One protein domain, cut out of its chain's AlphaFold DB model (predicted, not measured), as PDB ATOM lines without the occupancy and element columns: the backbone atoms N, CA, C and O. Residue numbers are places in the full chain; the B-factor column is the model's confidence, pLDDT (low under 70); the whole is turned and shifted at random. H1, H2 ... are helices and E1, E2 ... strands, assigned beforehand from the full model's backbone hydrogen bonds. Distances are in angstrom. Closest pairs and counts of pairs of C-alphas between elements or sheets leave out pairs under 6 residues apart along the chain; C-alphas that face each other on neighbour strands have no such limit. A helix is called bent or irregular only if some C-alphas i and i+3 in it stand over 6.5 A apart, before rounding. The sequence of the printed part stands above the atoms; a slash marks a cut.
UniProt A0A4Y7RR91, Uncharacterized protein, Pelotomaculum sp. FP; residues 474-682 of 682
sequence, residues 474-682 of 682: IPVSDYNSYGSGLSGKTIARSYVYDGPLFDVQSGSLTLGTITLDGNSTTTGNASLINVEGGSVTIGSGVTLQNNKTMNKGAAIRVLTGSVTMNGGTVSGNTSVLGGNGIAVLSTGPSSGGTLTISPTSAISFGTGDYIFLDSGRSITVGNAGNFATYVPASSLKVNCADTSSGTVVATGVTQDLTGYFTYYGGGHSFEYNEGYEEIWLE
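AT A GLANCE: This is residues 474 to 682 of the 682 residues of an uncharacterized protein of Pelotomaculum sp. FP (UniProt A0A4Y7RR91). The backbone is wound in stacked turns, a solenoid of short strands: the sheet E1 E3 E5 E7 E10 E13 E15 E17 makes one wall, and a branched sheet, folded at E4, E6 and between E8 and E9, makes two more. The hairpin E18 and E19 caps the last end, and H1 lies outside the turns. The printed part has 209 residues, mostly strand by class, with under half in named elements: E1 to E14, H1, then E15 to E19. The first sheet is parallel in that order; the branched one is mixed. The whole is compact, with a radius of gyration of the C-alphas of 16.0 A and spans of 48 by 32 by 31 A.

IN THESE COORDINATES: Find C-alpha 474 at (43.676, -56.834, 171.682), where E1, residues 474 to 476, begins. Next come E2, 489 to 493, 13.3 A long; E3, 502 to 504; E4, 508 to 517, 20.3 A; E5, 529 to 531; and E6, 535 to 545, 20.4 A. Then read E7, 556 to 558; E8, 562 to 565; E9, 568 to 571; E10, 582 to 584; E11, 594 to 597; E12, 603 to 605; E13, 611 to 613; and E14, 619 to 621. H1, 624 to 630, begins at C-alpha 624, (28.036, -47.364, 144.506), and is irregular: C-alphas 625 and 628 are 7.0 A apart. E15, 636 to 640, 13.0 A; E16, 647 to 651; E17, 661 to 663; E18, 670 to 673; and E19, 678 to 681, follow, the last ending at (44.520, -47.606, 136.524).

HOW THE PARTS SIT: In the branched, twisted sheet, look at E4, which bends by 100 degrees at residue 513, with E2 on one side and E6 on the other; N 491 and O 515 are 2.8 A apart, N 509 and O 535 2.9 A. E6 bends by 107 degrees at 540; E8 is beside its residues 535 to 538 and E9 beside 539 to 545. From E8 the parallel neighbours run to E11, E14 and E16; from E9, to E12. E19 is antiparallel to E16, N 649 to O 679 being 2.9 A, and to E18. H1 only grazes this sheet; 1 of 3 O i to N i+4 pairs and 3 of 4 O i to N i+3 pairs are within hydrogen-bond range. In the other sheet the edge strands are E1 and E17; N 503 and O 474 are 3.0 A apart.

THE WHOLE: The farthest C-alphas, Val 496 and Gly 675, are 52.1 A apart. The printed part has no cut; the links E1 to E2 and E4 to E5 are long. Mean pLDDT of the printed part is 82.7; 41 residues are under 70, among them 478 to 485.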
ATOM      1  N   ILE A 474      45.024 -56.356 171.389       90.56
ATOM      2  CA  ILE A 474      43.676 -56.834 171.682       90.56
ATOM      3  C   ILE A 474      43.370 -57.924 170.642       90.56
ATOM      4  O   ILE A 474      43.075 -57.583 169.492       90.56
ATOM      5  N   PRO A 475      43.467 -59.221 170.989       89.62
ATOM      6  CA  PRO A 475      43.155 -60.285 170.048       89.62
ATOM      7  C   PRO A 475      41.649 -60.321 169.786       89.62
ATOM      8  O   PRO A 475      40.850 -60.307 170.725       89.62
ATOM      9  N   VAL A 476      41.265 -60.411 168.515       87.94
ATOM     10  CA  VAL A 476      39.892 -60.696 168.092       87.94
ATOM     11  C   VAL A 476      39.848 -62.121 167.553       87.94
ATOM     12  O   VAL A 476      40.491 -62.456 166.555       87.94
ATOM     13  N   SER A 477      39.096 -62.959 168.261       81.62
ATOM     14  CA  SER A 477      38.860 -64.366 167.949       81.62
ATOM     15  C   SER A 477      37.401 -64.755 168.232       81.62
ATOM     16  O   SER A 477      36.593 -63.920 168.655       81.62
ATOM     17  N   ASP A 478      37.039 -65.996 167.901       62.25
ATOM     18  CA  ASP A 478      35.660 -66.451 167.674       62.25
ATOM     19  C   ASP A 478      34.603 -65.976 168.698       62.25
ATOM     20  O   ASP A 478      34.748 -66.113 169.911       62.25
ATOM     21  N   TYR A 479      33.475 -65.489 168.159       46.44
ATOM     22  CA  TYR A 479      32.254 -65.010 168.838       46.44
ATOM     23  C   TYR A 479      32.310 -63.699 169.645       46.44
ATOM     24  O   TYR A 479      31.249 -63.219 170.050       46.44
ATOM     25  N   ASN A 480      33.463 -63.050 169.813       53.69
ATOM     26  CA  ASN A 480      33.523 -61.771 170.528       53.69
ATOM     27  C   ASN A 480      33.244 -60.558 169.618       53.69
ATOM     28  O   ASN A 480      34.090 -60.153 168.824       53.69
ATOM     29  N   SER A 481      32.080 -59.924 169.792       54.38
ATOM     30  CA  SER A 481      31.756 -58.627 169.175       54.38
ATOM     31  C   SER A 481      32.336 -57.465 169.988       54.38
ATOM     32  O   SER A 481      31.674 -56.913 170.871       54.38
ATOM     33  N   TYR A 482      33.567 -57.062 169.682       63.31
ATOM     34  CA  TYR A 482      34.190 -55.877 170.281       63.31
ATOM     35  C   TYR A 482      33.552 -54.596 169.720       63.31
ATOM     36  O   TYR A 482      33.494 -54.416 168.504       63.31
ATOM     37  N   GLY A 483      33.078 -53.706 170.603       56.84
ATOM     38  CA  GLY A 483      32.443 -52.433 170.223       56.84
ATOM     39  C   GLY A 483      31.510 -51.833 171.285       56.84
ATOM     40  O   GLY A 483      31.361 -50.612 171.366       56.84
ATOM     41  N   SER A 484      30.912 -52.660 172.150       62.31
ATOM     42  CA  SER A 484      30.132 -52.190 173.304       62.31
ATOM     43  C   SER A 484      31.026 -51.466 174.325       62.31
ATOM     44  O   SER A 484      32.176 -51.833 174.542       62.31
ATOM     45  N   GLY A 485      30.522 -50.382 174.927       67.94
ATOM     46  CA  GLY A 485      31.259 -49.581 175.923       67.94
ATOM     47  C   GLY A 485      32.374 -48.671 175.377       67.94
ATOM     48  O   GLY A 485      32.782 -47.741 176.068       67.94
ATOM     49  N   LEU A 486      32.815 -48.867 174.130       76.12
ATOM     50  CA  LEU A 486      33.881 -48.079 173.495       76.12
ATOM     51  C   LEU A 486      33.418 -46.743 172.884       76.12
ATOM     52  O   LEU A 486      34.247 -45.947 172.446       76.12
ATOM     53  N   SER A 487      32.106 -46.489 172.846       85.62
ATOM     54  CA  SER A 487      31.535 -45.313 172.179       85.62
ATOM     55  C   SER A 487      32.071 -43.995 172.752       85.62
ATOM     56  O   SER A 487      31.908 -43.719 173.941       85.62
ATOM     57  N   GLY A 488      32.696 -43.177 171.902       84.12
ATOM     58  CA  GLY A 488      33.278 -41.881 172.260       84.12
ATOM     59  C   GLY A 488      34.619 -41.950 173.002       84.12
ATOM     60  O   GLY A 488      35.069 -40.924 173.506       84.12
ATOM     61  N   LYS A 489      35.251 -43.127 173.092       86.31
ATOM     62  CA  LYS A 489      36.560 -43.314 173.740       86.31
ATOM     63  C   LYS A 489      37.705 -43.281 172.731       86.31
ATOM     64  O   LYS A 489      37.507 -43.531 171.542       86.31
ATOM     65  N   THR A 490      38.909 -43.017 173.230       89.94
ATOM     66  CA  THR A 490      40.161 -43.203 172.491       89.94
ATOM     67  C   THR A 490      40.872 -44.457 172.992       89.94
ATOM     68  O   THR A 490      41.168 -44.555 174.181       89.94
ATOM     69  N   ILE A 491      41.178 -45.403 172.107       91.06
ATOM     70  CA  ILE A 491      42.154 -46.464 172.381       91.06
ATOM     71  C   ILE A 491      43.495 -45.981 171.835       91.06
ATOM     72  O   ILE A 491      43.603 -45.700 170.644       91.06
ATOM     73  N   ALA A 492      44.492 -45.870 172.706       87.19
ATOM     74  CA  ALA A 492      45.825 -45.374 172.382       87.19
ATOM     75  C   ALA A 492      46.876 -46.471 172.595       87.19
ATOM     76  O   ALA A 492      46.780 -47.250 173.547       87.19
ATOM     77  N   ARG A 493      47.908 -46.525 171.748       87.12
ATOM     78  CA  ARG A 493      49.072 -47.394 171.998       87.12
ATOM     79  C   ARG A 493      49.859 -46.865 173.195       87.12
ATOM     80  O   ARG A 493      50.117 -45.668 173.266       87.12
ATOM     81  N   SER A 494      50.300 -47.729 174.102       76.81
ATOM     82  CA  SER A 494      51.285 -47.332 175.112       76.81
ATOM     83  C   SER A 494      52.630 -47.025 174.461       76.81
ATOM     84  O   SER A 494      53.051 -47.673 173.501       76.81
ATOM     85  N   TYR A 495      53.343 -46.062 175.028       63.22
ATOM     86  CA  TYR A 495      54.695 -45.698 174.638       63.22
ATOM     87  C   TYR A 495      55.682 -46.873 174.599       63.22
ATOM     88  O   TYR A 495      56.560 -46.928 173.734       63.22
ATOM     89  N   VAL A 496      55.529 -47.817 175.535       62.53
ATOM     90  CA  VAL A 496      56.402 -48.993 175.674       62.53
ATOM     91  C   VAL A 496      55.953 -50.187 174.826       62.53
ATOM     92  O   VAL A 496      56.577 -51.243 174.890       62.53
ATOM     93  N   TYR A 497      54.886 -50.039 174.037       72.12
ATOM     94  CA  TYR A 497      54.331 -51.100 173.205       72.12
ATOM     95  C   TYR A 497      54.514 -50.809 171.713       72.12
ATOM     96  O   TYR A 497      54.307 -49.689 171.252       72.12
ATOM     97  N   ASP A 498      54.914 -51.835 170.957       69.81
ATOM     98  CA  ASP A 498      55.323 -51.721 169.548       69.81
ATOM     99  C   ASP A 498      54.463 -52.552 168.581       69.81
ATOM    100  O   ASP A 498      54.830 -52.724 167.424       69.81
ATOM    101  N   GLY A 499      53.336 -53.102 169.048       81.44
ATOM    102  CA  GLY A 499      52.434 -53.938 168.249       81.44
ATOM    103  C   GLY A 499      51.092 -53.266 167.912       81.44
ATOM    104  O   GLY A 499      50.890 -52.080 168.207       81.44
ATOM    105  N   PRO A 500      50.178 -53.982 167.232       91.38
ATOM    106  CA  PRO A 500      48.907 -53.416 166.797       91.38
ATOM    107  C   PRO A 500      47.939 -53.185 167.968       91.38
ATOM    108  O   PRO A 500      48.037 -53.864 168.986       91.38
ATOM    109  N   LEU A 501      46.984 -52.252 167.835       92.69
ATOM    110  CA  LEU A 501      45.951 -52.093 168.875       92.69
ATOM    111  C   LEU A 501      44.998 -53.293 168.849       92.69
ATOM    112  O   LEU A 501      44.837 -53.967 169.860       92.69
ATOM    113  N   PHE A 502      44.424 -53.588 167.681       93.38
ATOM    114  CA  PHE A 502      43.635 -54.793 167.431       93.38
ATOM    115  C   PHE A 502      44.379 -55.749 166.507       93.38
ATOM    116  O   PHE A 502      44.902 -55.337 165.471       93.38
ATOM    117  N   ASP A 503      44.364 -57.028 166.865       92.88
ATOM    118  CA  ASP A 503      44.872 -58.122 166.042       92.88
ATOM    119  C   ASP A 503      43.721 -59.080 165.709       92.88
ATOM    120  O   ASP A 503      43.229 -59.812 166.572       92.88
ATOM    121  N   VAL A 504      43.219 -59.001 164.475       91.75
ATOM    122  CA  VAL A 504      42.020 -59.717 164.030       91.75
ATOM    123  C   VAL A 504      42.424 -60.999 163.324       91.75
ATOM    124  O   VAL A 504      42.675 -61.009 162.121       91.75
ATOM    125  N   GLN A 505      42.480 -62.081 164.098       89.81
ATOM    126  CA  GLN A 505      42.882 -63.416 163.649       89.81
ATOM    127  C   GLN A 505      41.667 -64.238 163.184       89.81
ATOM    128  O   GLN A 505      41.740 -64.991 162.214       89.81
ATOM    129  N   SER A 506      40.515 -64.071 163.843       84.94
ATOM    130  CA  SER A 506      39.223 -64.623 163.414       84.94
ATOM    131  C   SER A 506      38.057 -63.752 163.919       84.94
ATOM    132  O   SER A 506      38.260 -62.630 164.377       84.94
ATOM    133  N   GLY A 507      36.811 -64.223 163.806       86.88
ATOM    134  CA  GLY A 507      35.645 -63.505 164.335       86.88
ATOM    135  C   GLY A 507      35.283 -62.205 163.594       86.88
ATOM    136  O   GLY A 507      35.417 -62.106 162.367       86.88
ATOM    137  N   SER A 508      34.745 -61.225 164.330       87.50
ATOM    138  CA  SER A 508      34.272 -59.954 163.767       87.50
ATOM    139  C   SER A 508      34.498 -58.759 164.700       87.50
ATOM    140  O   SER A 508      34.002 -58.729 165.825       87.50
ATOM    141  N   LEU A 509      35.206 -57.742 164.204       90.69
ATOM    142  CA  LEU A 509      35.435 -56.460 164.871       90.69
ATOM    143  C   LEU A 509      34.522 -55.391 164.253       90.69
ATOM    144  O   LEU A 509      34.660 -55.072 163.075       90.69
ATOM    145  N   THR A 510      33.600 -54.807 165.024       90.38
ATOM    146  CA  THR A 510      32.691 -53.757 164.524       90.38
ATOM    147  C   THR A 510      32.873 -52.465 165.312       90.38
ATOM    148  O   THR A 510      32.435 -52.343 166.454       90.38
ATOM    149  N   LEU A 511      33.503 -51.473 164.684       90.38
ATOM    150  CA  LEU A 511      33.803 -50.183 165.297       90.38
ATOM    151  C   LEU A 511      32.740 -49.143 164.914       90.38
ATOM    152  O   LEU A 511      32.474 -48.922 163.735       90.38
ATOM    153  N   GLY A 512      32.126 -48.510 165.918       87.62
ATOM    154  CA  GLY A 512      31.050 -47.524 165.743       87.62
ATOM    155  C   GLY A 512      31.537 -46.075 165.816       87.62
ATOM    156  O   GLY A 512      31.813 -45.455 164.793       87.62
ATOM    157  N   THR A 513      31.631 -45.546 167.039       89.75
ATOM    158  CA  THR A 513      32.142 -44.196 167.332       89.75
ATOM    159  C   THR A 513      33.327 -44.315 168.276       89.75
ATOM    160  O   THR A 513      33.127 -44.536 169.465       89.75
ATOM    161  N   ILE A 514      34.554 -44.233 167.775       91.19
ATOM    162  CA  ILE A 514      35.768 -44.483 168.565       91.19
ATOM    163  C   ILE A 514      36.973 -43.837 167.882       91.19
ATOM    164  O   ILE A 514      37.044 -43.828 166.655       91.19
ATOM    165  N   THR A 515      37.940 -43.356 168.655       92.56
ATOM    166  CA  THR A 515      39.259 -43.007 168.119       92.56
ATOM    167  C   THR A 515      40.224 -44.154 168.388       92.56
ATOM    168  O   THR A 515      40.381 -44.577 169.531       92.56
ATOM    169  N   LEU A 516      40.882 -44.657 167.350       94.25
ATOM    170  CA  LEU A 516      42.094 -45.453 167.477       94.25
ATOM    171  C   LEU A 516      43.274 -44.521 167.198       94.25
ATOM    172  O   LEU A 516      43.377 -43.975 166.100       94.25
ATOM    173  N   ASP A 517      44.123 -44.310 168.200       89.00
ATOM    174  CA  ASP A 517      45.275 -43.417 168.121       89.00
ATOM    175  C   ASP A 517      46.579 -44.214 168.228       89.00
ATOM    176  O   ASP A 517      46.798 -44.984 169.171       89.00
ATOM    177  N   GLY A 518      47.459 -44.031 167.247       82.06
ATOM    178  CA  GLY A 518      48.755 -44.689 167.220       82.06
ATOM    179  C   GLY A 518      49.668 -44.287 168.375       82.06
ATOM    180  O   GLY A 518      50.446 -45.137 168.793       82.06
ATOM    181  N   ASN A 519      49.525 -43.061 168.900       70.31
ATOM    182  CA  ASN A 519      50.210 -42.403 170.025       70.31
ATOM    183  C   ASN A 519      51.756 -42.440 170.023       70.31
ATOM    184  O   ASN A 519      52.414 -41.402 170.078       70.31
ATOM    185  N   SER A 520      52.349 -43.627 169.931       59.62
ATOM    186  CA  SER A 520      53.777 -43.872 169.777       59.62
ATOM    187  C   SER A 520      54.127 -44.291 168.342       59.62
ATOM    188  O   SER A 520      53.350 -44.948 167.646       59.62
ATOM    189  N   THR A 521      55.329 -43.917 167.893       62.25
ATOM    190  CA  THR A 521      55.897 -44.416 166.632       62.25
ATOM    191  C   THR A 521      56.402 -45.840 166.824       62.25
ATOM    192  O   THR A 521      57.227 -46.066 167.709       62.25
ATOM    193  N   THR A 522      55.953 -46.784 165.999       55.78
ATOM    194  CA  THR A 522      56.329 -48.201 166.093       55.78
ATOM    195  C   THR A 522      57.475 -48.572 165.158       55.78
ATOM    196  O   THR A 522      57.656 -47.975 164.096       55.78
ATOM    197  N   THR A 523      58.271 -49.568 165.551       49.47
ATOM    198  CA  THR A 523      59.403 -50.075 164.753       49.47
ATOM    199  C   THR A 523      59.032 -51.239 163.832       49.47
ATOM    200  O   THR A 523      59.669 -51.423 162.795       49.47
ATOM    201  N   GLY A 524      57.980 -51.996 164.160       55.06
ATOM    202  CA  GLY A 524      57.408 -53.037 163.296       55.06
ATOM    203  C   GLY A 524      56.245 -52.578 162.400       55.06
ATOM    204  O   GLY A 524      55.887 -51.404 162.335       55.06
ATOM    205  N   ASN A 525      55.595 -53.547 161.746       64.38
ATOM    206  CA  ASN A 525      54.395 -53.389 160.897       64.38
ATOM    207  C   ASN A 525      53.096 -53.063 161.676       64.38
ATOM    208  O   ASN A 525      51.988 -53.376 161.233       64.38
ATOM    209  N   ALA A 526      53.223 -52.491 162.871       75.50
ATOM    210  CA  ALA A 526      52.142 -52.355 163.833       75.50
ATOM    211  C   ALA A 526      51.111 -51.307 163.404       75.50
ATOM    212  O   ALA A 526      51.363 -50.101 163.408       75.50
ATOM    213  N   SER A 527      49.924 -51.792 163.065       89.81
ATOM    214  CA  SER A 527      48.810 -50.970 162.596       89.81
ATOM    215  C   SER A 527      47.856 -50.626 163.742       89.81
ATOM    216  O   SER A 527      48.019 -51.123 164.859       89.81
ATOM    217  N   LEU A 528      46.846 -49.786 163.519       94.31
ATOM    218  CA  LEU A 528      45.767 -49.665 164.516       94.31
ATOM    219  C   LEU A 528      44.934 -50.951 164.521       94.31
ATOM    220  O   LEU A 528      44.547 -51.441 165.578       94.31
ATOM    221  N   ILE A 529      44.736 -51.534 163.337       96.12
ATOM    222  CA  ILE A 529      44.087 -52.828 163.144       96.12
ATOM    223  C   ILE A 529      44.948 -53.672 162.194       96.12
ATOM    224  O   ILE A 529      45.133 -53.295 161.034       96.12
ATOM    225  N   ASN A 530      45.462 -54.808 162.672       93.56
ATOM    226  CA  ASN A 530      45.931 -55.899 161.814       93.56
ATOM    227  C   ASN A 530      44.747 -56.826 161.508       93.56
ATOM    228  O   ASN A 530      43.955 -57.136 162.398       93.56
ATOM    229  N   VAL A 531      44.633 -57.271 160.258       93.38
ATOM    230  CA  VAL A 531      43.614 -58.223 159.801       93.38
ATOM    231  C   VAL A 531      44.327 -59.411 159.168       93.38
ATOM    232  O   VAL A 531      44.801 -59.360 158.031       93.38
ATOM    233  N   GLU A 532      44.448 -60.458 159.978       89.44
ATOM    234  CA  GLU A 532      45.113 -61.733 159.684       89.44
ATOM    235  C   GLU A 532      44.070 -62.869 159.527       89.44
ATOM    236  O   GLU A 532      44.387 -64.007 159.173       89.44
ATOM    237  N   GLY A 533      42.787 -62.527 159.666       86.44
ATOM    238  CA  GLY A 533      41.616 -63.322 159.327       86.44
ATOM    239  C   GLY A 533      40.326 -62.575 159.683       86.44
ATOM    240  O   GLY A 533      40.319 -61.362 159.875       86.44
ATOM    241  N   GLY A 534      39.206 -63.297 159.763       90.31
ATOM    242  CA  GLY A 534      37.930 -62.734 160.221       90.31
ATOM    243  C   GLY A 534      37.380 -61.577 159.369       90.31
ATOM    244  O   GLY A 534      37.509 -61.546 158.139       90.31
ATOM    245  N   SER A 535      36.699 -60.646 160.038       91.75
ATOM    246  CA  SER A 535      36.036 -59.491 159.421       91.75
ATOM    247  C   SER A 535      36.154 -58.228 160.275       91.75
ATOM    248  O   SER A 535      36.053 -58.284 161.501       91.75
ATOM    249  N   VAL A 536      36.314 -57.072 159.631       94.75
ATOM    250  CA  VAL A 536      36.326 -55.754 160.279       94.75
ATOM    251  C   VAL A 536      35.310 -54.837 159.609       94.75
ATOM    252  O   VAL A 536      35.299 -54.707 158.387       94.75
ATOM    253  N   THR A 537      34.477 -54.166 160.399       94.38
ATOM    254  CA  THR A 537      33.532 -53.147 159.924       94.38
ATOM    255  C   THR A 537      33.837 -51.800 160.570       94.38
ATOM    256  O   THR A 537      33.820 -51.680 161.797       94.38
ATOM    257  N   ILE A 538      34.091 -50.781 159.745       95.44
ATOM    258  CA  ILE A 538      34.391 -49.406 160.168       95.44
ATOM    259  C   ILE A 538      33.154 -48.523 159.960       95.44
ATOM    260  O   ILE A 538      32.677 -48.367 158.835       95.44
ATOM    261  N   GLY A 539      32.610 -47.986 161.053       92.75
ATOM    262  CA  GLY A 539      31.403 -47.158 161.087       92.75
ATOM    263  C   GLY A 539      31.635 -45.642 161.025       92.75
ATOM    264  O   GLY A 539      32.755 -45.144 160.936       92.75
ATOM    265  N   SER A 540      30.530 -44.899 161.095       87.00
ATOM    266  CA  SER A 540      30.448 -43.455 160.826       87.00
ATOM    267  C   SER A 540      31.209 -42.535 161.784       87.00
ATOM    268  O   SER A 540      31.472 -41.388 161.430       87.00
ATOM    269  N   GLY A 541      31.531 -42.999 162.993       89.31
ATOM    270  CA  GLY A 541      32.224 -42.224 164.022       89.31
ATOM    271  C   GLY A 541      33.626 -42.739 164.338       89.31
ATOM    272  O   GLY A 541      34.180 -42.369 165.374       89.31
ATOM    273  N   VAL A 542      34.182 -43.634 163.515       95.19
ATOM    274  CA  VAL A 542      35.536 -44.154 163.721       95.19
ATOM    275  C   VAL A 542      36.559 -43.140 163.217       95.19
ATOM    276  O   VAL A 542      36.466 -42.674 162.083       95.19
ATOM    277  N   THR A 543      37.553 -42.831 164.043       95.25
ATOM    278  CA  THR A 543      38.744 -42.070 163.653       95.25
ATOM    279  C   THR A 543      39.966 -42.963 163.821       95.25
ATOM    280  O   THR A 543      40.196 -43.494 164.901       95.25
ATOM    281  N   LEU A 544      40.728 -43.153 162.749       96.00
ATOM    282  CA  LEU A 544      41.940 -43.964 162.698       96.00
ATOM    283  C   LEU A 544      43.115 -43.018 162.437       96.00
ATOM    284  O   LEU A 544      43.281 -42.537 161.313       96.00
ATOM    285  N   GLN A 545      43.874 -42.684 163.481       90.62
ATOM    286  CA  GLN A 545      44.817 -41.567 163.426       90.62
ATOM    287  C   GLN A 545      46.175 -41.841 164.061       90.62
ATOM    288  O   GLN A 545      46.333 -42.721 164.906       90.62
ATOM    289  N   ASN A 546      47.147 -41.005 163.684       79.38
ATOM    290  CA  ASN A 546      48.477 -40.931 164.288       79.38
ATOM    291  C   ASN A 546      49.245 -42.264 164.310       79.38
ATOM    292  O   ASN A 546      50.187 -42.412 165.092       79.38
ATOM    293  N   ASN A 547      48.893 -43.243 163.466       80.81
ATOM    294  CA  ASN A 547      49.676 -44.463 163.355       80.81
ATOM    295  C   ASN A 547      50.967 -44.184 162.594       80.81
ATOM    296  O   ASN A 547      50.984 -44.131 161.364       80.81
ATOM    297  N   LYS A 548      52.045 -43.976 163.348       72.75
ATOM    298  CA  LYS A 548      53.381 -43.731 162.818       72.75
ATOM    299  C   LYS A 548      54.163 -45.038 162.849       72.75
ATOM    300  O   LYS A 548      54.435 -45.550 163.931       72.75
ATOM    301  N   THR A 549      54.520 -45.578 161.692       53.22
ATOM    302  CA  THR A 549      55.292 -46.821 161.569       53.22
ATOM    303  C   THR A 549      56.587 -46.568 160.812       53.22
ATOM    304  O   THR A 549      56.592 -46.014 159.714       53.22
ATOM    305  N   MET A 550      57.697 -47.071 161.351       48.66
ATOM    306  CA  MET A 550      58.971 -47.163 160.622       48.66
ATOM    307  C   MET A 550      58.947 -48.250 159.531       48.66
ATOM    308  O   MET A 550      59.960 -48.497 158.886       48.66
ATOM    309  N   ASN A 551      57.807 -48.926 159.358       51.53
ATOM    310  CA  ASN A 551      57.618 -50.118 158.540       51.53
ATOM    311  C   ASN A 551      56.273 -50.084 157.783       51.53
ATOM    312  O   ASN A 551      55.507 -49.149 158.008       51.53
ATOM    313  N   LYS A 552      55.963 -51.107 156.966       62.31
ATOM    314  CA  LYS A 552      54.739 -51.366 156.156       62.31
ATOM    315  C   LYS A 552      53.438 -51.540 156.986       62.31
ATOM    316  O   LYS A 552      52.574 -52.372 156.685       62.31
ATOM    317  N   GLY A 553      53.309 -50.789 158.076       69.12
ATOM    318  CA  GLY A 553      52.076 -50.623 158.834       69.12
ATOM    319  C   GLY A 553      51.143 -49.594 158.192       69.12
ATOM    320  O   GLY A 553      51.496 -48.891 157.247       69.12
ATOM    321  N   ALA A 554      49.924 -49.530 158.712       85.69
ATOM    322  CA  ALA A 554      48.844 -48.699 158.193       85.69
ATOM    323  C   ALA A 554      47.905 -48.290 159.338       85.69
ATOM    324  O   ALA A 554      48.032 -48.779 160.462       85.69
ATOM    325  N   ALA A 555      46.901 -47.459 159.076       93.50
ATOM    326  CA  ALA A 555      45.760 -47.380 159.983       93.50
ATOM    327  C   ALA A 555      45.038 -48.750 160.026       93.50
ATOM    328  O   ALA A 555      44.769 -49.274 161.109       93.50
ATOM    329  N   ILE A 556      44.840 -49.392 158.865       96.38
ATOM    330  CA  ILE A 556      44.372 -50.787 158.748       96.38
ATOM    331  C   ILE A 556      45.285 -51.586 157.810       96.38
ATOM    332  O   ILE A 556      45.443 -51.221 156.646       96.38
ATOM    333  N   ARG A 557      45.844 -52.704 158.278       91.81
ATOM    334  CA  ARG A 557      46.688 -53.607 157.478       91.81
ATOM    335  C   ARG A 557      45.984 -54.942 157.277       91.81
ATOM    336  O   ARG A 557      45.721 -55.650 158.242       91.81
ATOM    337  N   VAL A 558      45.689 -55.272 156.025       92.00
ATOM    338  CA  VAL A 558      44.906 -56.439 155.609       92.00
ATOM    339  C   VAL A 558      45.818 -57.432 154.898       92.00
ATOM    340  O   VAL A 558      46.324 -57.141 153.817       92.00
ATOM    341  N   LEU A 559      46.028 -58.598 155.508       87.50
ATOM    342  CA  LEU A 559      46.775 -59.720 154.920       87.50
ATOM    343  C   LEU A 559      45.805 -60.785 154.388       87.50
ATOM    344  O   LEU A 559      45.932 -61.320 153.283       87.50
ATOM    345  N   THR A 560      44.785 -61.056 155.193       84.25
ATOM    346  CA  THR A 560      43.779 -62.108 155.032       84.25
ATOM    347  C   THR A 560      42.478 -61.639 155.691       84.25
ATOM    348  O   THR A 560      42.466 -60.665 156.438       84.25
ATOM    349  N   GLY A 561      41.351 -62.289 155.396       91.25
ATOM    350  CA  GLY A 561      40.044 -61.843 155.892       91.25
ATOM    351  C   GLY A 561      39.465 -60.660 155.104       91.25
ATOM    352  O   GLY A 561      39.721 -60.504 153.908       91.25
ATOM    353  N   SER A 562      38.630 -59.853 155.761       93.56
ATOM    354  CA  SER A 562      37.838 -58.807 155.096       93.56
ATOM    355  C   SER A 562      37.714 -57.522 155.913       93.56
ATOM    356  O   SER A 562      37.540 -57.557 157.130       93.56
ATOM    357  N   VAL A 563      37.746 -56.378 155.231       97.50
ATOM    358  CA  VAL A 563      37.478 -55.054 155.806       97.50
ATOM    359  C   VAL A 563      36.374 -54.374 155.013       97.50
ATOM    360  O   VAL A 563      36.464 -54.265 153.795       97.50
ATOM    361  N   THR A 564      35.344 -53.881 155.696       97.38
ATOM    362  CA  THR A 564      34.287 -53.051 155.106       97.38
ATOM    363  C   THR A 564      34.303 -51.661 155.733       97.38
ATOM    364  O   THR A 564      34.075 -51.513 156.936       97.38
ATOM    365  N   MET A 565      34.535 -50.626 154.923       97.06
ATOM    366  CA  MET A 565      34.360 -49.234 155.342       97.06
ATOM    367  C   MET A 565      32.964 -48.735 154.983       97.06
ATOM    368  O   MET A 565      32.648 -48.527 153.813       97.06
ATOM    369  N   ASN A 566      32.151 -48.498 156.010       96.50
ATOM    370  CA  ASN A 566      30.828 -47.881 155.898       96.50
ATOM    371  C   ASN A 566      30.866 -46.364 156.180       96.50
ATOM    372  O   ASN A 566      29.903 -45.655 155.872       96.50
ATOM    373  N   GLY A 567      31.959 -45.883 156.780       93.69
ATOM    374  CA  GLY A 567      32.216 -44.501 157.176       93.69
ATOM    375  C   GLY A 567      33.592 -44.348 157.827       93.69
ATOM    376  O   GLY A 567      34.368 -45.303 157.873       93.69
ATOM    377  N   GLY A 568      33.857 -43.159 158.367       95.06
ATOM    378  CA  GLY A 568      34.986 -42.882 159.254       95.06
ATOM    379  C   GLY A 568      36.057 -41.964 158.659       95.06
ATOM    380  O   GLY A 568      36.010 -41.562 157.496       95.06
ATOM    381  N   THR A 569      37.031 -41.615 159.495       95.12
ATOM    382  CA  THR A 569      38.158 -40.738 159.154       95.12
ATOM    383  C   THR A 569      39.468 -41.493 159.321       95.12
ATOM    384  O   THR A 569      39.706 -42.083 160.372       95.12
ATOM    385  N   VAL A 570      40.328 -41.454 158.305       93.75
ATOM    386  CA  VAL A 570      41.690 -41.998 158.339       93.75
ATOM    387  C   VAL A 570      42.655 -40.832 158.157       93.75
ATOM    388  O   VAL A 570      42.711 -40.258 157.072       93.75
ATOM    389  N   SER A 571      43.349 -40.407 159.213       87.81
ATOM    390  CA  SER A 571      44.069 -39.124 159.196       87.81
ATOM    391  C   SER A 571      45.370 -39.105 159.990       87.81
ATOM    392  O   SER A 571      45.378 -39.374 161.190       87.81
ATOM    393  N   GLY A 572      46.452 -38.651 159.359       74.19
ATOM    394  CA  GLY A 572      47.730 -38.415 160.038       74.19
ATOM    395  C   GLY A 572      48.503 -39.699 160.338       74.19
ATOM    396  O   GLY A 572      49.368 -39.708 161.213       74.19
ATOM    397  N   ASN A 573      48.189 -40.784 159.630       79.75
ATOM    398  CA  ASN A 573      48.958 -42.016 159.680       79.75
ATOM    399  C   ASN A 573      50.138 -41.900 158.706       79.75
ATOM    400  O   ASN A 573      50.001 -41.386 157.595       79.75
ATOM    401  N   THR A 574      51.314 -42.362 159.121       66.88
ATOM    402  CA  THR A 574      52.549 -42.248 158.339       66.88
ATOM    403  C   THR A 574      53.335 -43.543 158.426       66.88
ATOM    404  O   THR A 574      53.820 -43.901 159.498       66.88
ATOM    405  N   SER A 575      53.509 -44.207 157.292       58.09
ATOM    406  CA  SER A 575      54.399 -45.343 157.122       58.09
ATOM    407  C   SER A 575      55.592 -44.912 156.279       58.09
ATOM    408  O   SER A 575      55.420 -44.400 155.173       58.09
ATOM    409  N   VAL A 576      56.805 -45.146 156.782       49.28
ATOM    410  CA  VAL A 576      58.044 -44.893 156.019       49.28
ATOM    411  C   VAL A 576      58.095 -45.758 154.751       49.28
ATOM    412  O   VAL A 576      58.697 -45.364 153.757       49.28
ATOM    413  N   LEU A 577      57.437 -46.923 154.769       44.53
ATOM    414  CA  LEU A 577      57.561 -47.973 153.752       44.53
ATOM    415  C   LEU A 577      56.238 -48.222 152.989       44.53
ATOM    416  O   LEU A 577      56.066 -49.252 152.338       44.53
ATOM    417  N   GLY A 578      55.312 -47.260 153.065       52.88
ATOM    418  CA  GLY A 578      54.019 -47.256 152.382       52.88
ATOM    419  C   GLY A 578      52.870 -47.923 153.149       52.88
ATOM    420  O   GLY A 578      53.083 -48.677 154.098       52.88
ATOM    421  N   GLY A 579      51.632 -47.609 152.747       59.97
ATOM    422  CA  GLY A 579      50.405 -48.151 153.356       59.97
ATOM    423  C   GLY A 579      49.656 -47.229 154.325       59.97
ATOM    424  O   GLY A 579      48.607 -47.629 154.814       59.97
ATOM    425  N   ASN A 580      50.159 -46.009 154.566       75.19
ATOM    426  CA  ASN A 580      49.673 -44.983 155.508       75.19
ATOM    427  C   ASN A 580      48.233 -45.170 156.023       75.19
ATOM    428  O   ASN A 580      48.034 -45.427 157.209       75.19
ATOM    429  N   GLY A 581      47.236 -45.043 155.140       87.56
ATOM    430  CA  GLY A 581      45.831 -45.180 155.508       87.56
ATOM    431  C   GLY A 581      45.416 -46.644 155.639       87.56
ATOM    432  O   GLY A 581      45.146 -47.128 156.737       87.56
ATOM    433  N   ILE A 582      45.351 -47.359 154.518       93.06
ATOM    434  CA  ILE A 582      44.995 -48.783 154.487       93.06
ATOM    435  C   ILE A 582      45.966 -49.514 153.570       93.06
ATOM    436  O   ILE A 582      46.243 -49.030 152.481       93.06
ATOM    437  N   ALA A 583      46.445 -50.689 153.969       87.75
ATOM    438  CA  ALA A 583      47.288 -51.540 153.134       87.75
ATOM    439  C   ALA A 583      46.623 -52.903 152.924       87.75
ATOM    440  O   ALA A 583      46.392 -53.622 153.895       87.75
ATOM    441  N   VAL A 584      46.338 -53.266 151.672       89.38
ATOM    442  CA  VAL A 584      45.883 -54.607 151.276       89.38
ATOM    443  C   VAL A 584      47.072 -55.326 150.651       89.38
ATOM    444  O   VAL A 584      47.506 -54.966 149.558       89.38
ATOM    445  N   LEU A 585      47.637 -56.290 151.378       82.69
ATOM    446  CA  LEU A 585      48.951 -56.869 151.093       82.69
ATOM    447  C   LEU A 585      48.871 -58.298 150.550       82.69
ATOM    448  O   LEU A 585      47.943 -59.050 150.846       82.69
ATOM    449  N   SER A 586      49.888 -58.678 149.779       75.44
ATOM    450  CA  SER A 586      50.108 -60.035 149.293       75.44
ATOM    451  C   SER A 586      51.287 -60.649 150.052       75.44
ATOM    452  O   SER A 586      52.403 -60.148 149.995       75.44
ATOM    453  N   THR A 587      51.051 -61.733 150.789       63.47
ATOM    454  CA  THR A 587      52.073 -62.412 151.616       63.47
ATOM    455  C   THR A 587      52.207 -63.895 151.257       63.47
ATOM    456  O   THR A 587      52.411 -64.738 152.126       63.47
ATOM    457  N   GLY A 588      52.017 -64.230 149.977       54.12
ATOM    458  CA  GLY A 588      52.135 -65.593 149.443       54.12
ATOM    459  C   GLY A 588      50.831 -66.165 148.861       54.12
ATOM    460  O   GLY A 588      49.791 -65.501 148.883       54.12
ATOM    461  N   PRO A 589      50.851 -67.408 148.340       38.62
ATOM    462  CA  PRO A 589      49.774 -67.982 147.516       38.62
ATOM    463  C   PRO A 589      48.438 -68.233 148.240       38.62
ATOM    464  O   PRO A 589      47.439 -68.532 147.592       38.62
ATOM    465  N   SER A 590      48.397 -68.110 149.569       45.12
ATOM    466  CA  SER A 590      47.186 -68.188 150.400       45.12
ATOM    467  C   SER A 590      46.679 -66.822 150.891       45.12
ATOM    468  O   SER A 590      45.677 -66.765 151.604       45.12
ATOM    469  N   SER A 591      47.342 -65.716 150.531       57.56
ATOM    470  CA  SER A 591      46.935 -64.369 150.950       57.56
ATOM    471  C   SER A 591      45.736 -63.866 150.135       57.56
ATOM    472  O   SER A 591      45.716 -63.906 148.902       57.56
ATOM    473  N   GLY A 592      44.707 -63.395 150.838       67.31
ATOM    474  CA  GLY A 592      43.354 -63.212 150.299       67.31
ATOM    475  C   GLY A 592      42.582 -62.068 150.951       67.31
ATOM    476  O   GLY A 592      41.356 -62.102 150.966       67.31
ATOM    477  N   GLY A 593      43.289 -61.100 151.543       85.19
ATOM    478  CA  GLY A 593      42.681 -59.924 152.159       85.19
ATOM    479  C   GLY A 593      41.807 -59.141 151.177       85.19
ATOM    480  O   GLY A 593      42.217 -58.888 150.044       85.19
ATOM    481  N   THR A 594      40.611 -58.750 151.618       91.62
ATOM    482  CA  THR A 594      39.649 -57.968 150.824       91.62
ATOM    483  C   THR A 594      39.316 -56.642 151.501       91.62
ATOM    484  O   THR A 594      39.136 -56.582 152.720       91.62
ATOM    485  N   LEU A 595      39.201 -55.575 150.707       95.75
ATOM    486  CA  LEU A 595      38.744 -54.259 151.151       95.75
ATOM    487  C   LEU A 595      37.498 -53.860 150.361       95.75
ATOM    488  O   LEU A 595      37.551 -53.698 149.147       95.75
ATOM    489  N   THR A 596      36.385 -53.668 151.064       97.31
ATOM    490  CA  THR A 596      35.139 -53.142 150.505       97.31
ATOM    491  C   THR A 596      34.927 -51.706 150.979       97.31
ATOM    492  O   THR A 596      34.828 -51.456 152.183       97.31
ATOM    493  N   ILE A 597      34.800 -50.761 150.051       96.81
ATOM    494  CA  ILE A 597      34.355 -49.394 150.348       96.81
ATOM    495  C   ILE A 597      32.855 -49.336 150.054       96.81
ATOM    496  O   ILE A 597      32.447 -49.438 148.902       96.81
ATOM    497  N   SER A 598      32.030 -49.239 151.102       96.56
ATOM    498  CA  SER A 598      30.569 -49.396 151.035       96.56
ATOM    499  C   SER A 598      29.842 -48.260 151.773       96.56
ATOM    500  O   SER A 598      29.190 -48.480 152.798       96.56
ATOM    501  N   PRO A 599      29.969 -47.006 151.306       96.12
ATOM    502  CA  PRO A 599      29.604 -45.835 152.089       96.12
ATOM    503  C   PRO A 599      28.112 -45.803 152.446       96.12
ATOM    504  O   PRO A 599      27.223 -45.797 151.592       96.12
ATOM    505  N   THR A 600      27.842 -45.712 153.746       96.44
ATOM    506  CA  THR A 600      26.525 -45.374 154.322       96.44
ATOM    507  C   THR A 600      26.592 -44.103 155.177       96.44
ATOM    508  O   THR A 600      25.582 -43.641 155.705       96.44
ATOM    509  N   SER A 601      27.790 -43.536 155.303       96.06
ATOM    510  CA  SER A 601      28.136 -42.319 156.027       96.06
ATOM    511  C   SER A 601      29.486 -41.804 155.519       96.06
ATOM    512  O   SER A 601      30.174 -42.522 154.792       96.06
ATOM    513  N   ALA A 602      29.857 -40.572 155.878       95.19
ATOM    514  CA  ALA A 602      31.051 -39.915 155.348       95.19
ATOM    515  C   ALA A 602      32.334 -40.746 155.547       95.19
ATOM    516  O   ALA A 602      32.611 -41.202 156.658       95.19
ATOM    517  N   ILE A 603      33.114 -40.895 154.473       95.25
ATOM    518  CA  ILE A 603      34.464 -41.474 154.475       95.25
ATOM    519  C   ILE A 603      35.445 -40.359 154.115       95.25
ATOM    520  O   ILE A 603      35.226 -39.629 153.148       95.25
ATOM    521  N   SER A 604      36.528 -40.215 154.879       91.94
ATOM    522  CA  SER A 604      37.576 -39.236 154.577       91.94
ATOM    523  C   SER A 604      38.980 -39.761 154.866       91.94
ATOM    524  O   SER A 604      39.202 -40.491 155.832       91.94
ATOM    525  N   PHE A 605      39.920 -39.368 154.008       90.38
ATOM    526  CA  PHE A 605      41.345 -39.663 154.114       90.38
ATOM    527  C   PHE A 605      42.123 -38.342 154.205       90.38
ATOM    528  O   PHE A 605      41.835 -37.390 153.474       90.38
ATOM    529  N   GLY A 606      43.097 -38.272 155.110       84.00
ATOM    530  CA  GLY A 606      43.981 -37.122 155.283       84.00
ATOM    531  C   GLY A 606      44.900 -36.871 154.083       84.00
ATOM    532  O   GLY A 606      44.905 -37.589 153.080       84.00
ATOM    533  N   THR A 607      45.705 -35.807 154.151       79.69
ATOM    534  CA  THR A 607      46.565 -35.399 153.025       79.69
ATOM    535  C   THR A 607      47.562 -36.491 152.628       79.69
ATOM    536  O   THR A 607      47.709 -36.745 151.433       79.69
ATOM    537  N   GLY A 608      48.178 -37.157 153.610       73.19
ATOM    538  CA  GLY A 608      49.127 -38.257 153.406       73.19
ATOM    539  C   GLY A 608      48.524 -39.662 153.510       73.19
ATOM    540  O   GLY A 608      49.241 -40.631 153.297       73.19
ATOM    541  N   ASP A 609      47.241 -39.800 153.842       82.50
ATOM    542  CA  ASP A 609      46.586 -41.099 153.998       82.50
ATOM    543  C   ASP A 609      46.057 -41.585 152.637       82.50
ATOM    544  O   ASP A 609      45.365 -40.855 151.925       82.50
ATOM    545  N   TYR A 610      46.382 -42.824 152.269       85.94
ATOM    546  CA  TYR A 610      45.960 -43.468 151.022       85.94
ATOM    547  C   TYR A 610      45.768 -44.977 151.221       85.94
ATOM    548  O   TYR A 610      46.209 -45.542 152.227       85.94
ATOM    549  N   ILE A 611      45.101 -45.612 150.259       91.25
ATOM    550  CA  ILE A 611      44.937 -47.062 150.158       91.25
ATOM    551  C   ILE A 611      46.091 -47.613 149.310       91.25
ATOM    552  O   ILE A 611      46.247 -47.228 148.156       91.25
ATOM    553  N   PHE A 612      46.910 -48.498 149.865       86.38
ATOM    554  CA  PHE A 612      47.917 -49.256 149.133       86.38
ATOM    555  C   PHE A 612      47.357 -50.627 148.745       86.38
ATOM    556  O   PHE A 612      46.861 -51.359 149.606       86.38
ATOM    557  N   LEU A 613      47.464 -50.968 147.464       85.06
ATOM    558  CA  LEU A 613      47.079 -52.249 146.889       85.06
ATOM    559  C   LEU A 613      48.331 -52.956 146.370       85.06
ATOM    560  O   LEU A 613      49.020 -52.467 145.475       85.06
ATOM    561  N   ASP A 614      48.632 -54.113 146.943       81.94
ATOM    562  CA  ASP A 614      49.716 -54.968 146.468       81.94
ATOM    563  C   ASP A 614      49.347 -55.663 145.142       81.94
ATOM    564  O   ASP A 614      48.198 -55.604 144.692       81.94
ATOM    565  N   SER A 615      50.303 -56.331 144.498       79.19
ATOM    566  CA  SER A 615      50.092 -56.929 143.174       79.19
ATOM    567  C   SER A 615      48.921 -57.920 143.173       79.19
ATOM    568  O   SER A 615      48.848 -58.834 144.000       79.19
ATOM    569  N   GLY A 616      47.983 -57.726 142.238       78.25
ATOM    570  CA  GLY A 616      46.755 -58.520 142.128       78.25
ATOM    571  C   GLY A 616      45.667 -58.202 143.166       78.25
ATOM    572  O   GLY A 616      44.744 -59.001 143.326       78.25
ATOM    573  N   ARG A 617      45.752 -57.077 143.893       85.12
ATOM    574  CA  ARG A 617      44.715 -56.619 144.837       85.12
ATOM    575  C   ARG A 617      43.862 -55.505 144.236       85.12
ATOM    576  O   ARG A 617      44.377 -54.601 143.590       85.12
ATOM    577  N   SER A 618      42.568 -55.548 144.530       87.94
ATOM    578  CA  SER A 618      41.583 -54.541 144.132       87.94
ATOM    579  C   SER A 618      40.691 -54.154 145.313       87.94
ATOM    580  O   SER A 618      40.634 -54.841 146.339       87.94
ATOM    581  N   ILE A 619      39.990 -53.031 145.175       92.75
ATOM    582  CA  ILE A 619      38.925 -52.602 146.080       92.75
ATOM    583  C   ILE A 619      37.599 -53.140 145.535       92.75
ATOM    584  O   ILE A 619      37.334 -53.054 144.338       92.75
ATOM    585  N   THR A 620      36.720 -53.644 146.395       95.19
ATOM    586  CA  THR A 620      35.319 -53.902 146.029       95.19
ATOM    587  C   THR A 620      34.473 -52.675 146.354       95.19
ATOM    588  O   THR A 620      34.520 -52.146 147.467       95.19
ATOM    589  N   VAL A 621      33.676 -52.212 145.394       94.88
ATOM    590  CA  VAL A 621      32.734 -51.109 145.603       94.88
ATOM    591  C   VAL A 621      31.394 -51.669 146.068       94.88
ATOM    592  O   VAL A 621      30.682 -52.346 145.334       94.88
ATOM    593  N   GLY A 622      31.031 -51.368 147.312       93.06
ATOM    594  CA  GLY A 622      29.675 -51.550 147.821       93.06
ATOM    595  C   GLY A 622      28.886 -50.243 147.723       93.06
ATOM    596  O   GLY A 622      29.465 -49.161 147.739       93.06
ATOM    597  N   ASN A 623      27.553 -50.318 147.653       92.88
ATOM    598  CA  ASN A 623      26.675 -49.138 147.697       92.88
ATOM    599  C   ASN A 623      27.089 -47.999 146.728       92.88
ATOM    600  O   ASN A 623      27.051 -46.830 147.111       92.88
ATOM    601  N   ALA A 624      27.476 -48.317 145.482       90.50
ATOM    602  CA  ALA A 624      28.036 -47.364 144.506       90.50
ATOM    603  C   ALA A 624      27.259 -46.031 144.396       90.50
ATOM    604  O   ALA A 624      27.854 -44.953 144.453       90.50
ATOM    605  N   GLY A 625      25.922 -46.087 144.362       92.06
ATOM    606  CA  GLY A 625      25.049 -44.904 144.296       92.06
ATOM    607  C   GLY A 625      25.151 -43.932 145.484       92.06
ATOM    608  O   GLY A 625      24.697 -42.795 145.382       92.06
ATOM    609  N   ASN A 626      25.776 -44.335 146.594       95.25
ATOM    610  CA  ASN A 626      25.999 -43.487 147.764       95.25
ATOM    611  C   ASN A 626      27.321 -42.699 147.718       95.25
ATOM    612  O   ASN A 626      27.498 -41.803 148.548       95.25
ATOM    613  N   PHE A 627      28.244 -42.983 146.787       94.94
ATOM    614  CA  PHE A 627      29.558 -42.318 146.736       94.94
ATOM    615  C   PHE A 627      29.420 -40.794 146.661       94.94
ATOM    616  O   PHE A 627      29.960 -40.097 147.513       94.94
ATOM    617  N   ALA A 628      28.575 -40.281 145.761       93.19
ATOM    618  CA  ALA A 628      28.301 -38.847 145.622       93.19
ATOM    619  C   ALA A 628      27.764 -38.159 146.899       93.19
ATOM    620  O   ALA A 628      27.826 -36.937 147.013       93.19
ATOM    621  N   THR A 629      27.219 -38.928 147.849       96.25
ATOM    622  CA  THR A 629      26.653 -38.408 149.108       96.25
ATOM    623  C   THR A 629      27.685 -38.367 150.239       96.25
ATOM    624  O   THR A 629      27.594 -37.518 151.124       96.25
ATOM    625  N   TYR A 630      28.651 -39.292 150.238       96.62
ATOM    626  CA  TYR A 630      29.480 -39.596 151.412       96.62
ATOM    627  C   TYR A 630      30.989 -39.665 151.150       96.62
ATOM    628  O   TYR A 630      31.768 -39.667 152.102       96.62
ATOM    629  N   VAL A 631      31.413 -39.716 149.890       95.12
ATOM    630  CA  VAL A 631      32.815 -39.739 149.478       95.12
ATOM    631  C   VAL A 631      33.076 -38.446 148.704       95.12
ATOM    632  O   VAL A 631      32.505 -38.259 147.630       95.12
ATOM    633  N   PRO A 632      33.898 -37.514 149.215       91.75
ATOM    634  CA  PRO A 632      34.252 -36.319 148.457       91.75
ATOM    635  C   PRO A 632      34.983 -36.679 147.156       91.75
ATOM    636  O   PRO A 632      35.728 -37.665 147.106       91.75
ATOM    637  N   ALA A 633      34.794 -35.870 146.113       91.06
ATOM    638  CA  ALA A 633      35.512 -36.021 144.847       91.06
ATOM    639  C   ALA A 633      37.036 -36.030 145.082       91.06
ATOM    640  O   ALA A 633      37.540 -35.289 145.929       91.06
ATOM    641  N   SER A 634      37.748 -36.892 144.354       86.75
ATOM    642  CA  SER A 634      39.204 -37.097 144.447       86.75
ATOM    643  C   SER A 634      39.753 -37.432 145.850       86.75
ATOM    644  O   SER A 634      40.945 -37.256 146.109       86.75
ATOM    645  N   SER A 635      38.912 -37.898 146.783       84.88
ATOM    646  CA  SER A 635      39.330 -38.181 148.166       84.88
ATOM    647  C   SER A 635      39.922 -39.576 148.384       84.88
ATOM    648  O   SER A 635      40.747 -39.743 149.285       84.88
ATOM    649  N   LEU A 636      39.546 -40.570 147.569       91.31
ATOM    650  CA  LEU A 636      40.059 -41.937 147.684       91.31
ATOM    651  C   LEU A 636      41.387 -42.050 146.942       91.31
ATOM    652  O   LEU A 636      41.458 -42.384 145.760       91.31
ATOM    653  N   LYS A 637      42.462 -41.741 147.662       89.12
ATOM    654  CA  LYS A 637      43.822 -41.875 147.148       89.12
ATOM    655  C   LYS A 637      44.218 -43.343 147.121       89.12
ATOM    656  O   LYS A 637      44.106 -44.010 148.151       89.12
ATOM    657  N   VAL A 638      44.709 -43.826 145.985       88.44
ATOM    658  CA  VAL A 638      45.150 -45.219 145.817       88.44
ATOM    659  C   VAL A 638      46.570 -45.270 145.264       88.44
ATOM    660  O   VAL A 638      46.932 -44.458 144.420       88.44
ATOM    661  N   ASN A 639      47.368 -46.217 145.744       85.00
ATOM    662  CA  ASN A 639      48.689 -46.563 145.229       85.00
ATOM    663  C   ASN A 639      48.731 -48.077 144.959       85.00
ATOM    664  O   ASN A 639      48.129 -48.836 145.723       85.00
ATOM    665  N   CYS A 640      49.432 -48.513 143.915       78.25
ATOM    666  CA  CYS A 640      49.453 -49.899 143.445       78.25
ATOM    667  C   CYS A 640      50.894 -50.388 143.255       78.25
ATOM    668  O   CYS A 640      51.742 -49.630 142.795       78.25
ATOM    669  N   ALA A 641      51.171 -51.652 143.588       70.38
ATOM    670  CA  ALA A 641      52.515 -52.227 143.450       70.38
ATOM    671  C   ALA A 641      52.932 -52.516 141.993       70.38
ATOM    672  O   ALA A 641      54.108 -52.382 141.666       70.38
ATOM    673  N   ASP A 642      51.983 -52.874 141.120       67.00
ATOM    674  CA  ASP A 642      52.188 -52.975 139.671       67.00
ATOM    675  C   ASP A 642      51.195 -52.051 138.954       67.00
ATOM    676  O   ASP A 642      49.989 -52.086 139.221       67.00
ATOM    677  N   THR A 643      51.712 -51.209 138.061       61.44
ATOM    678  CA  THR A 643      50.942 -50.312 137.182       61.44
ATOM    679  C   THR A 643      51.179 -50.611 135.696       61.44
ATOM    680  O   THR A 643      50.589 -49.976 134.832       61.44
ATOM    681  N   SER A 644      52.030 -51.592 135.378       56.28
ATOM    682  CA  SER A 644      52.519 -51.863 134.019       56.28
ATOM    683  C   SER A 644      51.661 -52.848 133.214       56.28
ATOM    684  O   SER A 644      51.869 -53.001 132.008       56.28
ATOM    685  N   SER A 645      50.706 -53.515 133.869       54.75
ATOM    686  CA  SER A 645      49.950 -54.654 133.330       54.75
ATOM    687  C   SER A 645      48.433 -54.426 133.191       54.75
ATOM    688  O   SER A 645      47.732 -55.333 132.742       54.75
ATOM    689  N   GLY A 646      47.929 -53.223 133.505       61.41
ATOM    690  CA  GLY A 646      46.496 -52.889 133.486       61.41
ATOM    691  C   GLY A 646      45.786 -53.315 134.771       61.41
ATOM    692  O   GLY A 646      45.083 -54.325 134.811       61.41
ATOM    693  N   THR A 647      45.995 -52.558 135.848       72.50
ATOM    694  CA  THR A 647      45.589 -52.967 137.200       72.50
ATOM    695  C   THR A 647      44.162 -52.539 137.529       72.50
ATOM    696  O   THR A 647      43.838 -51.350 137.546       72.50
ATOM    697  N   VAL A 648      43.314 -53.511 137.873       83.88
ATOM    698  CA  VAL A 648      41.953 -53.250 138.359       83.88
ATOM    699  C   VAL A 648      42.006 -52.697 139.781       83.88
ATOM    700  O   VAL A 648      42.317 -53.419 140.729       83.88
ATOM    701  N   VAL A 649      41.661 -51.423 139.953       85.44
ATOM    702  CA  VAL A 649      41.687 -50.762 141.265       85.44
ATOM    703  C   VAL A 649      40.339 -50.829 141.971       85.44
ATOM    704  O   VAL A 649      40.314 -50.990 143.192       85.44
ATOM    705  N   ALA A 650      39.223 -50.788 141.236       89.94
ATOM    706  CA  ALA A 650      37.894 -51.005 141.803       89.94
ATOM    707  C   ALA A 650      37.078 -52.026 140.995       89.94
ATOM    708  O   ALA A 650      37.071 -51.992 139.769       89.94
ATOM    709  N   THR A 651      36.373 -52.913 141.700       91.62
ATOM    710  CA  THR A 651      35.550 -54.016 141.167       91.62
ATOM    711  C   THR A 651      34.096 -53.903 141.630       91.62
ATOM    712  O   THR A 651      33.832 -53.396 142.726       91.62
ATOM    713  N   GLY A 652      33.152 -54.399 140.822       89.25
ATOM    714  CA  GLY A 652      31.712 -54.348 141.121       89.25
ATOM    715  C   GLY A 652      31.116 -52.945 140.967       89.25
ATOM    716  O   GLY A 652      30.209 -52.548 141.700       89.25
ATOM    717  N   VAL A 653      31.686 -52.157 140.059       91.12
ATOM    718  CA  VAL A 653      31.391 -50.743 139.849       91.12
ATOM    719  C   VAL A 653      30.313 -50.622 138.770       91.12
ATOM    720  O   VAL A 653      30.590 -50.753 137.588       91.12
ATOM    721  N   THR A 654      29.067 -50.373 139.173       88.69
ATOM    722  CA  THR A 654      27.899 -50.331 138.263       88.69
ATOM    723  C   THR A 654      27.614 -48.946 137.660       88.69
ATOM    724  O   THR A 654      26.555 -48.713 137.075       88.69
ATOM    725  N   GLN A 655      28.531 -47.996 137.844       91.06
ATOM    726  CA  GLN A 655      28.466 -46.619 137.354       91.06
ATOM    727  C   GLN A 655      29.871 -46.007 137.371       91.06
ATOM    728  O   GLN A 655      30.687 -46.398 138.200       91.06
ATOM    729  N   ASP A 656      30.137 -44.997 136.543       93.31
ATOM    730  CA  ASP A 656      31.417 -44.280 136.589       93.31
ATOM    731  C   ASP A 656      31.633 -43.609 137.964       93.31
ATOM    732  O   ASP A 656      30.851 -42.757 138.401       93.31
ATOM    733  N   LEU A 657      32.701 -44.028 138.653       94.06
ATOM    734  CA  LEU A 657      33.183 -43.455 139.914       94.06
ATOM    735  C   LEU A 657      34.636 -42.951 139.816       94.06
ATOM    736  O   LEU A 657      35.227 -42.629 140.847       94.06
ATOM    737  N   THR A 658      35.219 -42.848 138.616       92.69
ATOM    738  CA  THR A 658      36.624 -42.429 138.399       92.69
ATOM    739  C   THR A 658      36.965 -41.132 139.139       92.69
ATOM    740  O   THR A 658      37.974 -41.061 139.837       92.69
ATOM    741  N   GLY A 659      36.064 -40.143 139.104       92.50
ATOM    742  CA  GLY A 659      36.214 -38.846 139.776       92.50
ATOM    743  C   GLY A 659      36.285 -38.868 141.315       92.50
ATOM    744  O   GLY A 659      36.536 -37.823 141.916       92.50
ATOM    745  N   TYR A 660      36.080 -40.013 141.975       93.69
ATOM    746  CA  TYR A 660      36.274 -40.167 143.428       93.69
ATOM    747  C   TYR A 660      37.659 -40.715 143.793       93.69
ATOM    748  O   TYR A 660      38.102 -40.521 144.927       93.69
ATOM    749  N   PHE A 661      38.348 -41.350 142.839       90.88
ATOM    750  CA  PHE A 661      39.670 -41.942 143.017       90.88
ATOM    751  C   PHE A 661      40.779 -40.998 142.528       90.88
ATOM    752  O   PHE A 661      40.565 -40.129 141.682       90.88
ATOM    753  N   THR A 662      41.985 -41.113 143.083       89.44
ATOM    754  CA  THR A 662      43.166 -40.354 142.624       89.44
ATOM    755  C   THR A 662      44.444 -41.138 142.906       89.44
ATOM    756  O   THR A 662      44.606 -41.674 143.999       89.44
ATOM    757  N   TYR A 663      45.355 -41.230 141.934       86.25
ATOM    758  CA  TYR A 663      46.588 -41.991 142.121       86.25
ATOM    759  C   TYR A 663      47.571 -41.236 143.027       86.25
ATOM    760  O   TYR A 663      47.923 -40.078 142.777       86.25
ATOM    761  N   TYR A 664      48.021 -41.890 144.095       80.25
ATOM    762  CA  TYR A 664      48.969 -41.330 145.047       80.25
ATOM    763  C   TYR A 664      50.397 -41.453 144.506       80.25
ATOM    764  O   TYR A 664      50.971 -42.536 144.469       80.25
ATOM    765  N   GLY A 665      50.961 -40.317 144.096       68.94
ATOM    766  CA  GLY A 665      52.241 -40.224 143.383       68.94
ATOM    767  C   GLY A 665      52.131 -39.428 142.077       68.94
ATOM    768  O   GLY A 665      53.123 -38.868 141.620       68.94
ATOM    769  N   GLY A 666      50.914 -39.291 141.535       69.19
ATOM    770  CA  GLY A 666      50.663 -38.645 140.243       69.19
ATOM    771  C   GLY A 666      51.120 -39.486 139.044       69.19
ATOM    772  O   GLY A 666      51.611 -40.599 139.199       69.19
ATOM    773  N   GLY A 667      50.933 -38.954 137.834       71.44
ATOM    774  CA  GLY A 667      51.386 -39.590 136.587       71.44
ATOM    775  C   GLY A 667      50.438 -40.619 135.960       71.44
ATOM    776  O   GLY A 667      50.660 -40.966 134.807       71.44
ATOM    777  N   HIS A 668      49.377 -41.027 136.664       81.06
ATOM    778  CA  HIS A 668      48.387 -42.015 136.215       81.06
ATOM    779  C   HIS A 668      46.946 -41.480 136.285       81.06
ATOM    780  O   HIS A 668      46.658 -40.545 137.046       81.06
ATOM    781  N   SER A 669      46.044 -42.096 135.523       84.31
ATOM    782  CA  SER A 669      44.605 -41.799 135.464       84.31
ATOM    783  C   SER A 669      43.744 -43.035 135.742       84.31
ATOM    784  O   SER A 669      44.237 -44.154 135.788       84.31
ATOM    785  N   PHE A 670      42.443 -42.826 135.965       89.94
ATOM    786  CA  PHE A 670      41.473 -43.912 136.120       89.94
ATOM    787  C   PHE A 670      40.497 -43.936 134.946       89.94
ATOM    788  O   PHE A 670      39.884 -42.907 134.653       89.94
ATOM    789  N   GLU A 671      40.303 -45.107 134.341       91.56
ATOM    790  CA  GLU A 671      39.282 -45.362 133.316       91.56
ATOM    791  C   GLU A 671      38.154 -46.231 133.901       91.56
ATOM    792  O   GLU A 671      38.407 -47.145 134.687       91.56
ATOM    793  N   TYR A 672      36.899 -45.956 133.529       93.06
ATOM    794  CA  TYR A 672      35.754 -46.807 133.860       93.06
ATOM    795  C   TYR A 672      35.421 -47.755 132.706       93.06
ATOM    796  O   TYR A 672      35.122 -47.307 131.598       93.06
ATOM    797  N   ASN A 673      35.387 -49.059 132.986       90.56
ATOM    798  CA  ASN A 673      35.047 -50.085 132.013       90.56
ATOM    799  C   ASN A 673      33.663 -50.697 132.296       90.56
ATOM    800  O   ASN A 673      33.510 -51.621 133.097       90.56
ATOM    801  N   GLU A 674      32.650 -50.203 131.578       88.94
ATOM    802  CA  GLU A 674      31.259 -50.676 131.664       88.94
ATOM    803  C   GLU A 674      31.107 -52.168 131.304       88.94
ATOM    804  O   GLU A 674      30.211 -52.836 131.811       88.94
ATOM    805  N   GLY A 675      31.990 -52.718 130.459       89.75
ATOM    806  CA  GLY A 675      31.922 -54.115 130.019       89.75
ATOM    807  C   GLY A 675      32.356 -55.139 131.074       89.75
ATOM    808  O   GLY A 675      31.972 -56.305 130.970       89.75
ATOM    809  N   TYR A 676      33.135 -54.709 132.071       87.44
ATOM    810  CA  TYR A 676      33.635 -55.549 133.167       87.44
ATOM    811  C   TYR A 676      33.131 -55.113 134.556       87.44
ATOM    812  O   TYR A 676      33.380 -55.822 135.524       87.44
ATOM    813  N   GLU A 677      32.387 -54.001 134.659       91.62
ATOM    814  CA  GLU A 677      31.975 -53.367 135.929       91.62
ATOM    815  C   GLU A 677      33.183 -53.010 136.823       91.62
ATOM    816  O   GLU A 677      33.229 -53.304 138.023       91.62
ATOM    817  N   GLU A 678      34.200 -52.385 136.225       91.88
ATOM    818  CA  GLU A 678      35.503 -52.140 136.852       91.88
ATOM    819  C   GLU A 678      36.025 -50.715 136.611       91.88
ATOM    820  O   GLU A 678      35.658 -50.049 135.643       91.88
ATOM    821  N   ILE A 679      36.911 -50.249 137.498       91.31
ATOM    822  CA  ILE A 679      37.743 -49.056 137.284       91.31
ATOM    823  C   ILE A 679      39.205 -49.485 137.277       91.31
ATOM    824  O   ILE A 679      39.695 -50.095 138.237       91.31
ATOM    825  N   TRP A 680      39.891 -49.157 136.190       88.38
ATOM    826  CA  TRP A 680      41.276 -49.527 135.916       88.38
ATOM    827  C   TRP A 680      42.199 -48.327 136.111       88.38
ATOM    828  O   TRP A 680      41.783 -47.184 135.919       88.38
ATOM    829  N   LEU A 681      43.441 -48.591 136.512       85.81
ATOM    830  CA  LEU A 681      44.520 -47.606 136.524       85.81
ATOM    831  C   LEU A 681      45.266 -47.649 135.181       85.81
ATOM    832  O   LEU A 681      45.747 -48.716 134.794       85.81
ATOM    833  N   GLU A 682      45.374 -46.492 134.525       73.69
ATOM    834  CA  GLU A 682      46.185 -46.236 133.320       73.69
ATOM    835  C   GLU A 682      47.434 -45.404 133.660       73.69
ATOM    836  O   GLU A 682      47.285 -44.337 134.301       73.69
TER     837      GLU A 682